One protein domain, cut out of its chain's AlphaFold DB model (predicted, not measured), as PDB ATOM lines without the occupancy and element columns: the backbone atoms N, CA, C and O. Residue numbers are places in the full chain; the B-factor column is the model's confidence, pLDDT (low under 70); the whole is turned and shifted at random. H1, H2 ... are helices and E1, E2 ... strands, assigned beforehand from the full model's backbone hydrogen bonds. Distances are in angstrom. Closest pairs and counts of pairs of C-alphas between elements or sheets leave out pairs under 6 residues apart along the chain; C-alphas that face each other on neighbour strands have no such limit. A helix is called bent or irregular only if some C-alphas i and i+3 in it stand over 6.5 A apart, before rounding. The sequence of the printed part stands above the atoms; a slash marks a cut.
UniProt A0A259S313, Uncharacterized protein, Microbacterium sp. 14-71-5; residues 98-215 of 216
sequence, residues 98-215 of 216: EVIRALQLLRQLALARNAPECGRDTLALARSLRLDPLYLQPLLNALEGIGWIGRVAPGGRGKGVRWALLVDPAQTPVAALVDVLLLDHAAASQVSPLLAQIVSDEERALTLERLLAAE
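Overview. This is residues 98 to 215 of the 216 residues of an uncharacterized protein of Microbacterium sp. 14-71-5 (UniProt A0A259S313). The body is built around the long helix H1, with H2 crossing it steeply and H3 and the two-stranded hairpin of E1 and E2 on one side of it; from H4 the backbone swings out in a loose loop through H5 and H6 and comes back by H7 to H8, beside H1. The tip of that loop, residues 189 to 195, sticks out at one end of the longest axis, and the turn of the hairpin, at Arg 157, lies at the other. The printed part has 118 residues, with eight named helices and two named strands in the order H1 H2 H3 E1 E2 H4 H5 H6 H7 H8; the sheet, E1 - E2, is antiparallel and the class is mostly helix. The whole is compact, with a radius of gyration of the C-alphas of 15.5 A, yet elongated in outline, spanning 54 by 29 by 23 A.

Along the chain. Find C-alpha 98 at (169.484, 163.007, 202.491); from there H1 runs to residue 112, 21.0 A away. H2 takes residues 122 to 129, 10.5 A, and H3 residues 133 to 145, 18.4 A; H3 is only just irregular, C-alphas 135 and 138 being 6.6 A apart. Look next for E1 at residues 149 to 152, 9.5 A, and E2 at 162 to 165, 10.2 A. Then come H4, residues 175 to 181, 10.1 A; H5, 185 to 191, 10.5 A; H6, 195 to 198, 5.0 A; H7, 201 to 204, 5.3 A; and H8, 208 to 213, 8.5 A, ending at C-alpha 213, (161.662, 174.482, 215.057).

Arrangement. Begin at H1, the hub. It touches H2, closest at the C-alphas of Gln 104 and Leu 129, 7.0 A, opposite ways at a steep tilt of 68 degrees, only just short of perpendicular. With residues 103 to 107 alone it only just touches H8, in 3 pairs of C-alphas within 8 A, the closest Arg 107 and Leu 212, 6.2 A. The closest C-alphas of H1 and E2, Leu 109 and Leu 165, are 5.6 A apart. In the hairpin E1 and E2, N 150 and O 164 are within hydrogen-bond range at 2.9 A. H5 is apart from H1. Every O i to N i+4 pair is within range in H1, H2, H4 and H8, against 7 of 9 in H3 and 1 of 3 in H5, where 1 of 4 O i to N i+3 pairs is; H6 and H7 are too short for O i to N i+4 pairs.

Size, cuts and confidence. The farthest C-alphas, Arg 157 and Pro 193, are 54.8 A apart. The printed part has no cut, and no link is long. Mean pLDDT of the printed part is 71.0, with residues 153 to 160 and 178 to 206 among those under 70.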
ATOM      1  N   GLU A  98     169.916 161.993 203.460       70.44
ATOM      2  CA  GLU A  98     169.484 163.007 202.491       70.44
ATOM      3  C   GLU A  98     168.347 163.888 203.024       70.44
ATOM      4  O   GLU A  98     168.371 165.105 202.831       70.44
ATOM      5  N   VAL A  99     167.415 163.320 203.793       71.12
ATOM      6  CA  VAL A  99     166.345 164.082 204.451       71.12
ATOM      7  C   VAL A  99     166.936 165.023 205.502       71.12
ATOM      8  O   VAL A  99     166.608 166.208 205.521       71.12
ATOM      9  N   ILE A 100     167.880 164.545 206.320       75.38
ATOM     10  CA  ILE A 100     168.569 165.376 207.325       75.38
ATOM     11  C   ILE A 100     169.290 166.551 206.647       75.38
ATOM     12  O   ILE A 100     169.172 167.702 207.074       75.38
ATOM     13  N   ARG A 101     170.007 166.296 205.548       81.19
ATOM     14  CA  ARG A 101     170.697 167.341 204.772       81.19
ATOM     15  C   ARG A 101     169.719 168.361 204.189       81.19
ATOM     16  O   ARG A 101     170.009 169.558 204.211       81.19
ATOM     17  N   ALA A 102     168.561 167.914 203.711       79.25
ATOM     18  CA  ALA A 102     167.501 168.787 203.217       79.25
ATOM     19  C   ALA A 102     166.928 169.696 204.294       79.25
ATOM     20  O   ALA A 102     166.773 170.894 204.058       79.25
ATOM     21  N   LEU A 103     166.672 169.161 205.487       82.06
ATOM     22  CA  LEU A 103     166.192 169.949 206.619       82.06
ATOM     23  C   LEU A 103     167.209 171.011 207.021       82.06
ATOM     24  O   LEU A 103     166.856 172.184 207.163       82.06
ATOM     25  N   GLN A 104     168.488 170.649 207.092       83.88
ATOM     26  CA  GLN A 104     169.553 171.609 207.372       83.88
ATOM     27  C   GLN A 104     169.657 172.686 206.280       83.88
ATOM     28  O   GLN A 104     169.808 173.869 206.595       83.88
ATOM     29  N   LEU A 105     169.532 172.323 205.000       87.00
ATOM     30  CA  LEU A 105     169.504 173.276 203.886       87.00
ATOM     31  C   LEU A 105     168.308 174.239 203.995       87.00
ATOM     32  O   LEU A 105     168.487 175.459 203.939       87.00
ATOM     33  N   LEU A 106     167.099 173.714 204.198       87.00
ATOM     34  CA  LEU A 106     165.874 174.502 204.344       87.00
ATOM     35  C   LEU A 106     165.943 175.427 205.563       87.00
ATOM     36  O   LEU A 106     165.543 176.587 205.463       87.00
ATOM     37  N   ARG A 107     166.543 174.982 206.675       86.31
ATOM     38  CA  ARG A 107     166.845 175.813 207.853       86.31
ATOM     39  C   ARG A 107     167.723 177.008 207.476       86.31
ATOM     40  O   ARG A 107     167.399 178.142 207.826       86.31
ATOM     41  N   GLN A 108     168.817 176.785 206.744       89.56
ATOM     42  CA  GLN A 108     169.728 177.863 206.329       89.56
ATOM     43  C   GLN A 108     169.044 178.892 205.424       89.56
ATOM     44  O   GLN A 108     169.311 180.094 205.540       89.56
ATOM     45  N   LEU A 109     168.158 178.434 204.539       87.94
ATOM     46  CA  LEU A 109     167.385 179.290 203.643       87.94
ATOM     47  C   LEU A 109     166.265 180.036 204.376       87.94
ATOM     48  O   LEU A 109     166.072 181.224 204.127       87.94
ATOM     49  N   ALA A 110     165.588 179.390 205.328       85.25
ATOM     50  CA  ALA A 110     164.586 180.023 206.181       85.25
ATOM     51  C   ALA A 110     165.197 181.155 207.018       85.25
ATOM     52  O   ALA A 110     164.652 182.257 207.040       85.25
ATOM     53  N   LEU A 111     166.373 180.930 207.616       84.50
ATOM     54  CA  LEU A 111     167.129 181.963 208.337       84.50
ATOM     55  C   LEU A 111     167.570 183.118 207.424       84.50
ATOM     56  O   LEU A 111     167.681 184.257 207.869       84.50
ATOM     57  N   ALA A 112     167.827 182.839 206.145       83.69
ATOM     58  CA  ALA A 112     168.238 183.841 205.162       83.69
ATOM     59  C   ALA A 112     167.067 184.573 204.485       83.69
ATOM     60  O   ALA A 112     167.318 185.506 203.718       83.69
ATOM     61  N   ARG A 113     165.812 184.175 204.745       80.81
ATOM     62  CA  ARG A 113     164.622 184.731 204.079       80.81
ATOM     63  C   ARG A 113     164.421 186.216 204.384       80.81
ATOM     64  O   ARG A 113     164.039 186.966 203.499       80.81
ATOM     65  N   ASN A 114     164.773 186.638 205.601       75.88
ATOM     66  CA  ASN A 114     164.673 188.030 206.057       75.88
ATOM     67  C   ASN A 114     166.026 188.770 206.040       75.88
ATOM     68  O   ASN A 114     166.145 189.861 206.595       75.88
ATOM     69  N   ALA A 115     167.069 188.172 205.454       74.06
ATOM     70  CA  ALA A 115     168.376 188.811 205.359       74.06
ATOM     71  C   ALA A 115     168.391 189.863 204.228       74.06
ATOM     72  O   ALA A 115     167.754 189.641 203.198       74.06
ATOM     73  N   PRO A 116     169.185 190.950 204.341       66.88
ATOM     74  CA  PRO A 116     169.221 192.026 203.340       66.88
ATOM     75  C   PRO A 116     169.543 191.571 201.911       66.88
ATOM     76  O   PRO A 116     169.147 192.215 200.946       66.88
ATOM     77  N   GLU A 117     170.288 190.472 201.766       67.62
ATOM     78  CA  GLU A 117     170.706 189.944 200.466       67.62
ATOM     79  C   GLU A 117     169.830 188.794 199.937       67.62
ATOM     80  O   GLU A 117     170.252 188.149 198.982       67.62
ATOM     81  N   CYS A 118     168.662 188.529 200.544       72.00
ATOM     82  CA  CYS A 118     167.668 187.506 200.175       72.00
ATOM     83  C   CYS A 118     168.268 186.189 199.640       72.00
ATOM     84  O   CYS A 118     168.577 186.041 198.456       72.00
ATOM     85  N   GLY A 119     168.394 185.188 200.514       82.50
ATOM     86  CA  GLY A 119     168.916 183.867 200.148       82.50
ATOM     87  C   GLY A 119     170.432 183.711 200.321       82.50
ATOM     88  O   GLY A 119     171.111 184.575 200.886       82.50
ATOM     89  N   ARG A 120     170.980 182.580 199.868       86.69
ATOM     90  CA  ARG A 120     172.376 182.145 200.078       86.69
ATOM     91  C   ARG A 120     172.976 181.611 198.779       86.69
ATOM     92  O   ARG A 120     172.309 180.879 198.059       86.69
ATOM     93  N   ASP A 121     174.234 181.920 198.486       88.50
ATOM     94  CA  ASP A 121     174.935 181.245 197.388       88.50
ATOM     95  C   ASP A 121     175.274 179.778 197.737       88.50
ATOM     96  O   ASP A 121     175.320 179.390 198.910       88.50
ATOM     97  N   THR A 122     175.511 178.952 196.711       86.56
ATOM     98  CA  THR A 122     175.796 177.511 196.861       86.56
ATOM     99  C   THR A 122     177.007 177.238 197.754       86.56
ATOM    100  O   THR A 122     177.012 176.270 198.510       86.56
ATOM    101  N   LEU A 123     178.036 178.085 197.703       84.62
ATOM    102  CA  LEU A 123     179.265 177.872 198.461       84.62
ATOM    103  C   LEU A 123     179.066 178.195 199.948       84.62
ATOM    104  O   LEU A 123     179.583 177.485 200.809       84.62
ATOM    105  N   ALA A 124     178.292 179.231 200.264       85.81
ATOM    106  CA  ALA A 124     177.880 179.563 201.620       85.81
ATOM    107  C   ALA A 124     177.042 178.434 202.235       85.81
ATOM    108  O   ALA A 124     177.284 178.054 203.383       85.81
ATOM    109  N   LEU A 125     176.114 177.863 201.462       87.94
ATOM    110  CA  LEU A 125     175.335 176.695 201.873       87.94
ATOM    111  C   LEU A 125     176.244 175.490 202.136       87.94
ATOM    112  O   LEU A 125     176.240 174.968 203.249       87.94
ATOM    113  N   ALA A 126     177.098 175.122 201.179       86.69
ATOM    114  CA  ALA A 126     178.037 174.006 201.306       86.69
ATOM    115  C   ALA A 126     178.932 174.127 202.556       86.69
ATOM    116  O   ALA A 126     179.056 173.178 203.327       86.69
ATOM    117  N   ARG A 127     179.479 175.322 202.834       87.56
ATOM    118  CA  ARG A 127     180.268 175.584 204.053       87.56
ATOM    119  C   ARG A 127     179.449 175.425 205.330       87.56
ATOM    120  O   ARG A 127     179.934 174.820 206.281       87.56
ATOM    121  N   SER A 128     178.235 175.975 205.364       85.50
ATOM    122  CA  SER A 128     177.370 175.904 206.550       85.50
ATOM    123  C   SER A 128     176.952 174.471 206.882       85.50
ATOM    124  O   SER A 128     176.906 174.104 208.051       85.50
ATOM    125  N   LEU A 129     176.738 173.656 205.847       83.06
ATOM    126  CA  LEU A 129     176.337 172.255 205.950       83.06
ATOM    127  C   LEU A 129     177.535 171.299 206.067       83.06
ATOM    128  O   LEU A 129     177.350 170.116 206.325       83.06
ATOM    129  N   ARG A 130     178.765 171.804 205.887       85.62
ATOM    130  CA  ARG A 130     180.005 171.010 205.802       85.62
ATOM    131  C   ARG A 130     179.920 169.899 204.746       85.62
ATOM    132  O   ARG A 130     180.384 168.784 204.970       85.62
ATOM    133  N   LEU A 131     179.331 170.219 203.595       78.38
ATOM    134  CA  LEU A 131     179.169 169.315 202.455       78.38
ATOM    135  C   LEU A 131     180.024 169.770 201.272       78.38
ATOM    136  O   LEU A 131     180.285 170.963 201.105       78.38
ATOM    137  N   ASP A 132     180.421 168.821 200.423       79.94
ATOM    138  CA  ASP A 132     180.972 169.158 199.110       79.94
ATOM    139  C   ASP A 132     179.880 169.848 198.265       79.94
ATOM    140  O   ASP A 132     178.745 169.354 198.224       79.94
ATOM    141  N   PRO A 133     180.184 170.956 197.566       77.25
ATOM    142  CA  PRO A 133     179.239 171.594 196.654       77.25
ATOM    143  C   PRO A 133     178.620 170.643 195.615       77.25
ATOM    144  O   PRO A 133     177.467 170.842 195.231       77.25
ATOM    145  N   LEU A 134     179.337 169.602 195.176       73.69
ATOM    146  CA  LEU A 134     178.829 168.606 194.227       73.69
ATOM    147  C   LEU A 134     177.743 167.712 194.840       73.69
ATOM    148  O   LEU A 134     176.788 167.374 194.146       73.69
ATOM    149  N   TYR A 135     177.837 167.387 196.134       75.50
ATOM    150  CA  TYR A 135     176.788 166.644 196.850       75.50
ATOM    151  C   TYR A 135     175.564 167.507 197.164       75.50
ATOM    152  O   TYR A 135     174.480 166.979 197.386       75.50
ATOM    153  N   LEU A 136     175.708 168.835 197.155       82.62
ATOM    154  CA  LEU A 136     174.598 169.755 197.394       82.62
ATOM    155  C   LEU A 136     173.694 169.924 196.158       82.62
ATOM    156  O   LEU A 136     172.512 170.236 196.291       82.62
ATOM    157  N   GLN A 137     174.229 169.725 194.951       83.12
ATOM    158  CA  GLN A 137     173.504 170.001 193.708       83.12
ATOM    159  C   GLN A 137     172.242 169.135 193.495       83.12
ATOM    160  O   GLN A 137     171.222 169.708 193.112       83.12
ATOM    161  N   PRO A 138     172.244 167.809 193.750       81.31
ATOM    162  CA  PRO A 138     171.033 166.990 193.637       81.31
ATOM    163  C   PRO A 138     169.918 167.465 194.571       81.31
ATOM    164  O   PRO A 138     168.768 167.566 194.156       81.31
ATOM    165  N   LEU A 139     170.279 167.844 195.797       81.75
ATOM    166  CA  LEU A 139     169.345 168.334 196.803       81.75
ATOM    167  C   LEU A 139     168.719 169.677 196.400       81.75
ATOM    168  O   LEU A 139     167.509 169.866 196.515       81.75
ATOM    169  N   LEU A 140     169.530 170.596 195.866       85.62
ATOM    170  CA  LEU A 140     169.039 171.855 195.306       85.62
ATOM    171  C   LEU A 140     168.080 171.613 194.133       85.62
ATOM    172  O   LEU A 140     167.034 172.249 194.069       85.62
ATOM    173  N   ASN A 141     168.400 170.671 193.242       84.19
ATOM    174  CA  ASN A 141     167.530 170.326 192.116       84.19
ATOM    175  C   ASN A 141     166.194 169.726 192.584       84.19
ATOM    176  O   ASN A 141     165.154 170.078 192.036       84.19
ATOM    177  N   ALA A 142     166.205 168.850 193.596       80.56
ATOM    178  CA  ALA A 142     164.989 168.238 194.135       80.56
ATOM    179  C   ALA A 142     164.056 169.296 194.749       80.56
ATOM    180  O   ALA A 142     162.871 169.352 194.424       80.56
ATOM    181  N   LEU A 143     164.610 170.188 195.578       84.38
ATOM    182  CA  LEU A 143     163.856 171.265 196.224       84.38
ATOM    183  C   LEU A 143     163.379 172.344 195.235       84.38
ATOM    184  O   LEU A 143     162.313 172.930 195.431       84.38
ATOM    185  N   GLU A 144     164.155 172.624 194.181       86.19
ATOM    186  CA  GLU A 144     163.741 173.502 193.077       86.19
ATOM    187  C   GLU A 144     162.607 172.851 192.269       86.19
ATOM    188  O   GLU A 144     161.639 173.522 191.922       86.19
ATOM    189  N   GLY A 145     162.672 171.535 192.044       81.69
ATOM    190  CA  GLY A 145     161.656 170.765 191.321       81.69
ATOM    191  C   GLY A 145     160.277 170.772 191.985       81.69
ATOM    192  O   GLY A 145     159.270 170.832 191.284       81.69
ATOM    193  N   ILE A 146     160.217 170.788 193.321       82.56
ATOM    194  CA  ILE A 146     158.959 170.949 194.078       82.56
ATOM    195  C   ILE A 146     158.553 172.415 194.287       82.56
ATOM    196  O   ILE A 146     157.555 172.692 194.951       82.56
ATOM    197  N   GLY A 147     159.318 173.369 193.749       83.62
ATOM    198  CA  GLY A 147     159.026 174.801 193.837       83.62
ATOM    199  C   GLY A 147     159.264 175.421 195.216       83.62
ATOM    200  O   GLY A 147     158.799 176.528 195.478       83.62
ATOM    201  N   TRP A 148     159.974 174.737 196.117       87.38
ATOM    202  CA  TRP A 148     160.217 175.239 197.474       87.38
ATOM    203  C   TRP A 148     161.334 176.271 197.521       87.38
ATOM    204  O   TRP A 148     161.295 177.202 198.331       87.38
ATOM    205  N   ILE A 149     162.326 176.116 196.648       87.88
ATOM    206  CA  ILE A 149     163.444 177.043 196.518       87.88
ATOM    207  C   ILE A 149     163.546 177.562 195.089       87.88
ATOM    208  O   ILE A 149     163.103 176.916 194.143       87.88
ATOM    209  N   GLY A 150     164.171 178.724 194.929       84.31
ATOM    210  CA  GLY A 150     164.407 179.320 193.623       84.31
ATOM    211  C   GLY A 150     165.702 180.102 193.559       84.31
ATOM    212  O   GLY A 150     166.263 180.520 194.578       84.31
ATOM    213  N   ARG A 151     166.168 180.309 192.330       88.06
ATOM    214  CA  ARG A 151     167.338 181.126 192.028       88.06
ATOM    215  C   ARG A 151     166.959 182.605 192.014       88.06
ATOM    216  O   ARG A 151     166.129 183.036 191.222       88.06
ATOM    217  N   VAL A 152     167.621 183.389 192.852       77.00
ATOM    218  CA  VAL A 152     167.517 184.846 192.893       77.00
ATOM    219  C   VAL A 152     168.815 185.428 192.353       77.00
ATOM    220  O   VAL A 152     169.902 185.175 192.882       77.00
ATOM    221  N   ALA A 153     168.702 186.208 191.280       66.31
ATOM    222  CA  ALA A 153     169.772 187.078 190.822       66.31
ATOM    223  C   ALA A 153     169.666 188.389 191.608       66.31
ATOM    224  O   ALA A 153     168.629 189.054 191.531       66.31
ATOM    225  N   PRO A 154     170.679 188.786 192.390       58.59
ATOM    226  CA  PRO A 154     170.594 190.049 193.104       58.59
ATOM    227  C   PRO A 154     170.558 191.198 192.095       58.59
ATOM    228  O   PRO A 154     171.275 191.170 191.094       58.59
ATOM    229  N   GLY A 155     169.741 192.219 192.352       47.91
ATOM    230  CA  GLY A 155     169.739 193.429 191.534       47.91
ATOM    231  C   GLY A 155     171.126 194.080 191.545       47.91
ATOM    232  O   GLY A 155     171.538 194.646 192.554       47.91
ATOM    233  N   GLY A 156     171.864 193.955 190.440       48.22
ATOM    234  CA  GLY A 156     173.209 194.512 190.270       48.22
ATOM    235  C   GLY A 156     174.146 193.583 189.494       48.22
ATOM    236  O   GLY A 156     174.181 192.374 189.720       48.22
ATOM    237  N   ARG A 157     174.938 194.145 188.569       36.25
ATOM    238  CA  ARG A 157     175.962 193.390 187.825       36.25
ATOM    239  C   ARG A 157     176.944 192.735 188.800       36.25
ATOM    240  O   ARG A 157     177.537 193.423 189.622       36.25
ATOM    241  N   GLY A 158     177.152 191.425 188.659       47.28
ATOM    242  CA  GLY A 158     178.261 190.710 189.301       47.28
ATOM    243  C   GLY A 158     177.944 189.977 190.606       47.28
ATOM    244  O   GLY A 158     178.839 189.333 191.145       47.28
ATOM    245  N   LYS A 159     176.705 190.001 191.112       56.53
ATOM    246  CA  LYS A 159     176.331 189.136 192.239       56.53
ATOM    247  C   LYS A 159     175.895 187.759 191.712       56.53
ATOM    248  O   LYS A 159     174.997 187.667 190.881       56.53
ATOM    249  N   GLY A 160     176.583 186.702 192.152       65.75
ATOM    250  CA  GLY A 160     176.311 185.319 191.744       65.75
ATOM    251  C   GLY A 160     174.907 184.837 192.128       65.75
ATOM    252  O   GLY A 160     174.237 185.448 192.960       65.75
ATOM    253  N   VAL A 161     174.471 183.733 191.512       78.06
ATOM    254  CA  VAL A 161     173.160 183.116 191.765       78.06
ATOM    255  C   VAL A 161     173.032 182.728 193.239       78.06
ATOM    256  O   VAL A 161     173.893 182.031 193.781       78.06
ATOM    257  N   ARG A 162     171.942 183.162 193.875       85.62
ATOM    258  CA  ARG A 162     171.589 182.802 195.252       85.62
ATOM    259  C   ARG A 162     170.353 181.919 195.251       85.62
ATOM    260  O   ARG A 162     169.487 182.073 194.402       85.62
ATOM    261  N   TRP A 163     170.256 181.032 196.222       88.88
ATOM    262  CA  TRP A 163     169.075 180.228 196.488       88.88
ATOM    263  C   TRP A 163     168.254 180.893 197.581       88.88
ATOM    264  O   TRP A 163     168.795 181.251 198.629       88.88
ATOM    265  N   ALA A 164     166.961 181.062 197.341       86.50
ATOM    266  CA  ALA A 164     166.012 181.574 198.316       86.50
ATOM    267  C   ALA A 164     164.890 180.565 198.536       86.50
ATOM    268  O   ALA A 164     164.516 179.837 197.618       86.50
ATOM    269  N   LEU A 165     164.353 180.548 199.754       87.12
ATOM    270  CA  LEU A 165     163.124 179.830 200.061       87.12
ATOM    271  C   LEU A 165     161.940 180.637 199.518       87.12
ATOM    272  O   LEU A 165     161.794 181.807 199.876       87.12
ATOM    273  N   LEU A 166     161.131 180.027 198.653       86.69
ATOM    274  CA  LEU A 166     159.986 180.671 197.999       86.69
ATOM    275  C   LEU A 166     158.674 180.461 198.755       86.69
ATOM    276  O   LEU A 166     157.725 181.219 198.574       86.69
ATOM    277  N   VAL A 167     158.626 179.426 199.588       84.12
ATOM    278  CA  VAL A 167     157.429 179.024 200.322       84.12
ATOM    279  C   VAL A 167     157.403 179.626 201.724       84.12
ATOM    280  O   VAL A 167     158.450 179.875 202.328       84.12
ATOM    281  N   ASP A 168     156.199 179.846 202.256       83.19
ATOM    282  CA  ASP A 168     156.006 180.213 203.658       83.19
ATOM    283  C   ASP A 168     156.093 178.951 204.536       83.19
ATOM    284  O   ASP A 168     155.205 178.092 204.452       83.19
ATOM    285  N   PRO A 169     157.123 178.802 205.393       82.31
ATOM    286  CA  PRO A 169     157.261 177.618 206.231       82.31
ATOM    287  C   PRO A 169     156.072 177.385 207.161       82.31
ATOM    288  O   PRO A 169     155.788 176.235 207.487       82.31
ATOM    289  N   ALA A 170     155.373 178.447 207.574       79.00
ATOM    290  CA  ALA A 170     154.231 178.342 208.476       79.00
ATOM    291  C   ALA A 170     153.024 177.657 207.814       79.00
ATOM    292  O   ALA A 170     152.187 177.089 208.506       79.00
ATOM    293  N   GLN A 171     152.948 177.686 206.479       79.25
ATOM    294  CA  GLN A 171     151.807 177.189 205.701       79.25
ATOM    295  C   GLN A 171     152.146 175.986 204.816       79.25
ATOM    296  O   GLN A 171     151.248 175.403 204.216       79.25
ATOM    297  N   THR A 172     153.423 175.615 204.711       81.50
ATOM    298  CA  THR A 172     153.877 174.563 203.790       81.50
ATOM    299  C   THR A 172     153.908 173.206 204.490       81.50
ATOM    300  O   THR A 172     154.717 173.045 205.408       81.50
ATOM    301  N   PRO A 173     153.086 172.223 204.077       78.19
ATOM    302  CA  PRO A 173     153.129 170.872 204.628       78.19
ATOM    303  C   PRO A 173     154.402 170.136 204.207       78.19
ATOM    304  O   PRO A 173     154.861 170.268 203.071       78.19
ATOM    305  N   VAL A 174     154.952 169.312 205.097       76.06
ATOM    306  CA  VAL A 174     156.220 168.603 204.853       76.06
ATOM    307  C   VAL A 174     156.085 167.363 203.967       76.06
ATOM    308  O   VAL A 174     157.096 166.835 203.516       76.06
ATOM    309  N   ALA A 175     154.860 166.934 203.645       69.94
ATOM    310  CA  ALA A 175     154.601 165.751 202.821       69.94
ATOM    311  C   ALA A 175     155.365 165.758 201.482       69.94
ATOM    312  O   ALA A 175     156.006 164.772 201.144       69.94
ATOM    313  N   ALA A 176     155.399 166.893 200.772       71.69
ATOM    314  CA  ALA A 176     156.105 166.992 199.490       71.69
ATOM    315  C   ALA A 176     157.633 166.827 199.616       71.69
ATOM    316  O   ALA A 176     158.283 166.399 198.666       71.69
ATOM    317  N   LEU A 177     158.210 167.152 200.778       73.62
ATOM    318  CA  LEU A 177     159.628 166.919 201.067       73.62
ATOM    319  C   LEU A 177     159.903 165.429 201.270       73.62
ATOM    320  O   LEU A 177     160.873 164.899 200.737       73.62
ATOM    321  N   VAL A 178     159.031 164.773 202.035       69.06
ATOM    322  CA  VAL A 178     159.089 163.338 202.327       69.06
ATOM    323  C   VAL A 178     158.929 162.530 201.036       69.06
ATOM    324  O   VAL A 178     159.736 161.646 200.771       69.06
ATOM    325  N   ASP A 179     157.965 162.893 200.192       68.12
ATOM    326  CA  ASP A 179     157.677 162.197 198.934       68.12
ATOM    327  C   ASP A 179     158.811 162.357 197.887       68.12
ATOM    328  O   ASP A 179     158.978 161.496 197.028       68.12
ATOM    329  N   VAL A 180     159.610 163.435 197.950       67.88
ATOM    330  CA  VAL A 180     160.723 163.694 197.007       67.88
ATOM    331  C   VAL A 180     162.086 163.210 197.496       67.88
ATOM    332  O   VAL A 180     162.960 162.942 196.670       67.88
ATOM    333  N   LEU A 181     162.294 163.103 198.809       65.50
ATOM    334  CA  LEU A 181     163.595 162.751 199.384       65.50
ATOM    335  C   LEU A 181     163.665 161.359 200.003       65.50
ATOM    336  O   LEU A 181     164.779 160.892 200.225       65.50
ATOM    337  N   LEU A 182     162.535 160.693 200.268       60.38
ATOM    338  CA  LEU A 182     162.549 159.270 200.599       60.38
ATOM    339  C   LEU A 182     162.777 158.469 199.319       60.38
ATOM    340  O   LEU A 182     161.907 158.390 198.451       60.38
ATOM    341  N   LEU A 183     163.964 157.884 199.204       49.94
ATOM    342  CA  LEU A 183     164.449 157.297 197.957       49.94
ATOM    343  C   LEU A 183     163.754 155.987 197.551       49.94
ATOM    344  O   LEU A 183     163.940 155.566 196.411       49.94
ATOM    345  N   ASP A 184     162.935 155.349 198.400       48.53
ATOM    346  CA  ASP A 184     162.238 154.123 197.987       48.53
ATOM    347  C   ASP A 184     160.921 153.822 198.739       48.53
ATOM    348  O   ASP A 184     160.885 153.128 199.757       48.53
ATOM    349  N   HIS A 185     159.787 154.291 198.203       47.31
ATOM    350  CA  HIS A 185     158.451 153.882 198.669       47.31
ATOM    351  C   HIS A 185     158.149 152.382 198.438       47.31
ATOM    352  O   HIS A 185     157.298 151.814 199.132       47.31
ATOM    353  N   ALA A 186     158.839 151.712 197.504       41.22
ATOM    354  CA  ALA A 186     158.610 150.303 197.169       41.22
ATOM    355  C   ALA A 186     159.426 149.337 198.051       41.22
ATOM    356  O   ALA A 186     158.943 148.247 198.358       41.22
ATOM    357  N   ALA A 187     160.611 149.741 198.522       41.19
ATOM    358  CA  ALA A 187     161.381 148.988 199.517       41.19
ATOM    359  C   ALA A 187     160.923 149.262 200.964       41.19
ATOM    360  O   ALA A 187     160.847 148.332 201.766       41.19
ATOM    361  N   ALA A 188     160.540 150.497 201.310       37.16
ATOM    362  CA  ALA A 188     160.108 150.847 202.671       37.16
ATOM    363  C   ALA A 188     158.817 150.126 203.112       37.16
ATOM    364  O   ALA A 188     158.668 149.758 204.278       37.16
ATOM    365  N   SER A 189     157.908 149.859 202.170       41.12
ATOM    366  CA  SER A 189     156.653 149.129 202.404       41.12
ATOM    367  C   SER A 189     156.834 147.613 202.590       41.12
ATOM    368  O   SER A 189     155.935 146.958 203.116       41.12
ATOM    369  N   GLN A 190     157.995 147.048 202.230       47.34
ATOM    370  CA  GLN A 190     158.318 145.627 202.434       47.34
ATOM    371  C   GLN A 190     159.147 145.350 203.700       47.34
ATOM    372  O   GLN A 190     159.283 144.193 204.093       47.34
ATOM    373  N   VAL A 191     159.692 146.383 204.357       44.84
ATOM    374  CA  VAL A 191     160.673 146.221 205.447       44.84
ATOM    375  C   VAL A 191     160.061 146.369 206.844       44.84
ATOM    376  O   VAL A 191     160.562 145.750 207.782       44.84
ATOM    377  N   SER A 192     158.973 147.131 207.032       41.50
ATOM    378  CA  SER A 192     158.356 147.251 208.364       41.50
ATOM    379  C   SER A 192     156.931 147.833 208.359       41.50
ATOM    380  O   SER A 192     156.730 148.935 207.844       41.50
ATOM    381  N   PRO A 193     155.954 147.197 209.043       46.28
ATOM    382  CA  PRO A 193     154.622 147.766 209.305       46.28
ATOM    383  C   PRO A 193     154.641 149.104 210.068       46.28
ATOM    384  O   PRO A 193     153.649 149.826 210.082       46.28
ATOM    385  N   LEU A 194     155.765 149.438 210.708       42.56
ATOM    386  CA  LEU A 194     155.944 150.626 211.543       42.56
ATOM    387  C   LEU A 194     156.279 151.880 210.706       42.56
ATOM    388  O   LEU A 194     155.885 152.982 211.069       42.56
ATOM    389  N   LEU A 195     156.905 151.718 209.529       41.44
ATOM    390  CA  LEU A 195     157.123 152.818 208.571       41.44
ATOM    391  C   LEU A 195     155.816 153.246 207.888       41.44
ATOM    392  O   LEU A 195     155.610 154.430 207.639       41.44
ATOM    393  N   ALA A 196     154.883 152.311 207.682       43.06
ATOM    394  CA  ALA A 196     153.531 152.628 207.222       43.06
ATOM    395  C   ALA A 196     152.726 153.456 208.249       43.06
ATOM    396  O   ALA A 196     151.799 154.164 207.865       43.06
ATOM    397  N   GLN A 197     153.089 153.402 209.539       43.59
ATOM    398  CA  GLN A 197     152.489 154.220 210.600       43.59
ATOM    399  C   GLN A 197     153.157 155.595 210.751       43.59
ATOM    400  O   GLN A 197     152.485 156.545 211.126       43.59
ATOM    401  N   ILE A 198     154.440 155.746 210.415       42.94
ATOM    402  CA  ILE A 198     155.128 157.055 210.409       42.94
ATOM    403  C   ILE A 198     154.695 157.903 209.197       42.94
ATOM    404  O   ILE A 198     154.591 159.118 209.274       42.94
ATOM    405  N   VAL A 199     154.319 157.258 208.088       47.28
ATOM    406  CA  VAL A 199     153.672 157.915 206.933       47.28
ATOM    407  C   VAL A 199     152.165 158.151 207.172       47.28
ATOM    408  O   VAL A 199     151.451 158.559 206.255       47.28
ATOM    409  N   SER A 200     151.650 157.895 208.385       46.38
ATOM    410  CA  SER A 200     150.236 158.118 208.699       46.38
ATOM    411  C   SER A 200     149.891 159.609 208.759       46.38
ATOM    412  O   SER A 200     150.708 160.460 209.114       46.38
ATOM    413  N   ASP A 201     148.659 159.919 208.358       52.25
ATOM    414  CA  ASP A 201     148.148 161.244 207.982       52.25
ATOM    415  C   ASP A 201     148.331 162.382 209.014       52.25
ATOM    416  O   ASP A 201     148.175 163.551 208.656       52.25
ATOM    417  N   GLU A 202     148.702 162.090 210.266       47.44
ATOM    418  CA  GLU A 202     148.951 163.094 211.314       47.44
ATOM    419  C   GLU A 202     150.256 163.892 211.109       47.44
ATOM    420  O   GLU A 202     150.279 165.096 211.376       47.44
ATOM    421  N   GLU A 203     151.324 163.280 210.580       52.09
ATOM    422  CA  GLU A 203     152.611 163.970 210.356       52.09
ATOM    423  C   GLU A 203     152.712 164.620 208.965       52.09
ATOM    424  O   GLU A 203     153.441 165.599 208.785       52.09
ATOM    425  N   ARG A 204     151.907 164.174 207.986       56.38
ATOM    426  CA  ARG A 204     151.847 164.772 206.634       56.38
ATOM    427  C   ARG A 204     151.366 166.231 206.645       56.38
ATOM    428  O   ARG A 204     151.763 167.009 205.776       56.38
ATOM    429  N   ALA A 205     150.545 166.604 207.629       59.06
ATOM    430  CA  ALA A 205     150.045 167.966 207.829       59.06
ATOM    431  C   ALA A 205     150.985 168.855 208.668       59.06
ATOM    432  O   ALA A 205     150.697 170.041 208.859       59.06
ATOM    433  N   LEU A 206     152.104 168.318 209.176       68.31
ATOM    434  CA  LEU A 206     153.080 169.108 209.917       68.31
ATOM    435  C   LEU A 206     153.661 170.190 208.997       68.31
ATOM    436  O   LEU A 206     154.041 169.929 207.854       68.31
ATOM    437  N   THR A 207     153.716 171.425 209.488       77.69
ATOM    438  CA  THR A 207     154.243 172.544 208.709       77.69
ATOM    439  C   THR A 207     155.766 172.565 208.762       77.69
ATOM    440  O   THR A 207     156.385 172.164 209.754       77.69
ATOM    441  N   LEU A 208     156.386 173.070 207.698       76.44
ATOM    442  CA  LEU A 208     157.835 173.201 207.592       76.44
ATOM    443  C   LEU A 208     158.415 174.036 208.744       76.44
ATOM    444  O   LEU A 208     159.484 173.717 209.250       76.44
ATOM    445  N   GLU A 209     157.713 175.066 209.217       78.75
ATOM    446  CA  GLU A 209     158.128 175.846 210.388       78.75
ATOM    447  C   GLU A 209     158.240 174.981 211.646       78.75
ATOM    448  O   GLU A 209     159.257 175.043 212.337       78.75
ATOM    449  N   ARG A 210     157.229 174.148 211.924       72.31
ATOM    450  CA  ARG A 210     157.230 173.266 213.097       72.31
ATOM    451  C   ARG A 210     158.342 172.230 213.014       72.31
ATOM    452  O   ARG A 210     158.997 171.988 214.022       72.31
ATOM    453  N   LEU A 211     158.592 171.683 211.825       72.12
ATOM    454  CA  LEU A 211     159.683 170.736 211.608       72.12
ATOM    455  C   LEU A 211     161.052 171.390 211.828       72.12
ATOM    456  O   LEU A 211     161.894 170.856 212.541       72.12
ATOM    457  N   LEU A 212     161.254 172.592 211.284       71.31
ATOM    458  CA  LEU A 212     162.498 173.340 211.463       71.31
ATOM    459  C   LEU A 212     162.690 173.826 212.904       71.31
ATOM    460  O   LEU A 212     163.830 174.058 213.302       71.31
ATOM    461  N   ALA A 213     161.615 174.044 213.663       65.88
ATOM    462  CA  ALA A 213     161.662 174.482 215.057       65.88
ATOM    463  C   ALA A 213     161.907 173.333 216.052       65.88
ATOM    464  O   ALA A 213     162.457 173.593 217.117       65.88
ATOM    465  N   ALA A 214     161.533 172.096 215.711       51.97
ATOM    466  CA  ALA A 214     161.645 170.928 216.589       51.97
ATOM    467  C   ALA A 214     163.089 170.412 216.796       51.97
ATOM    468  O   ALA A 214     163.329 169.669 217.741       51.97
ATOM    469  N   GLU A 215     164.053 170.824 215.965       44.22
ATOM    470  CA  GLU A 215     165.481 170.467 216.099       44.22
ATOM    471  C   GLU A 215     166.323 171.475 216.928       44.22
ATOM    472  O   GLU A 215     167.555 171.463 216.850       44.22
TER     473      GLU A 215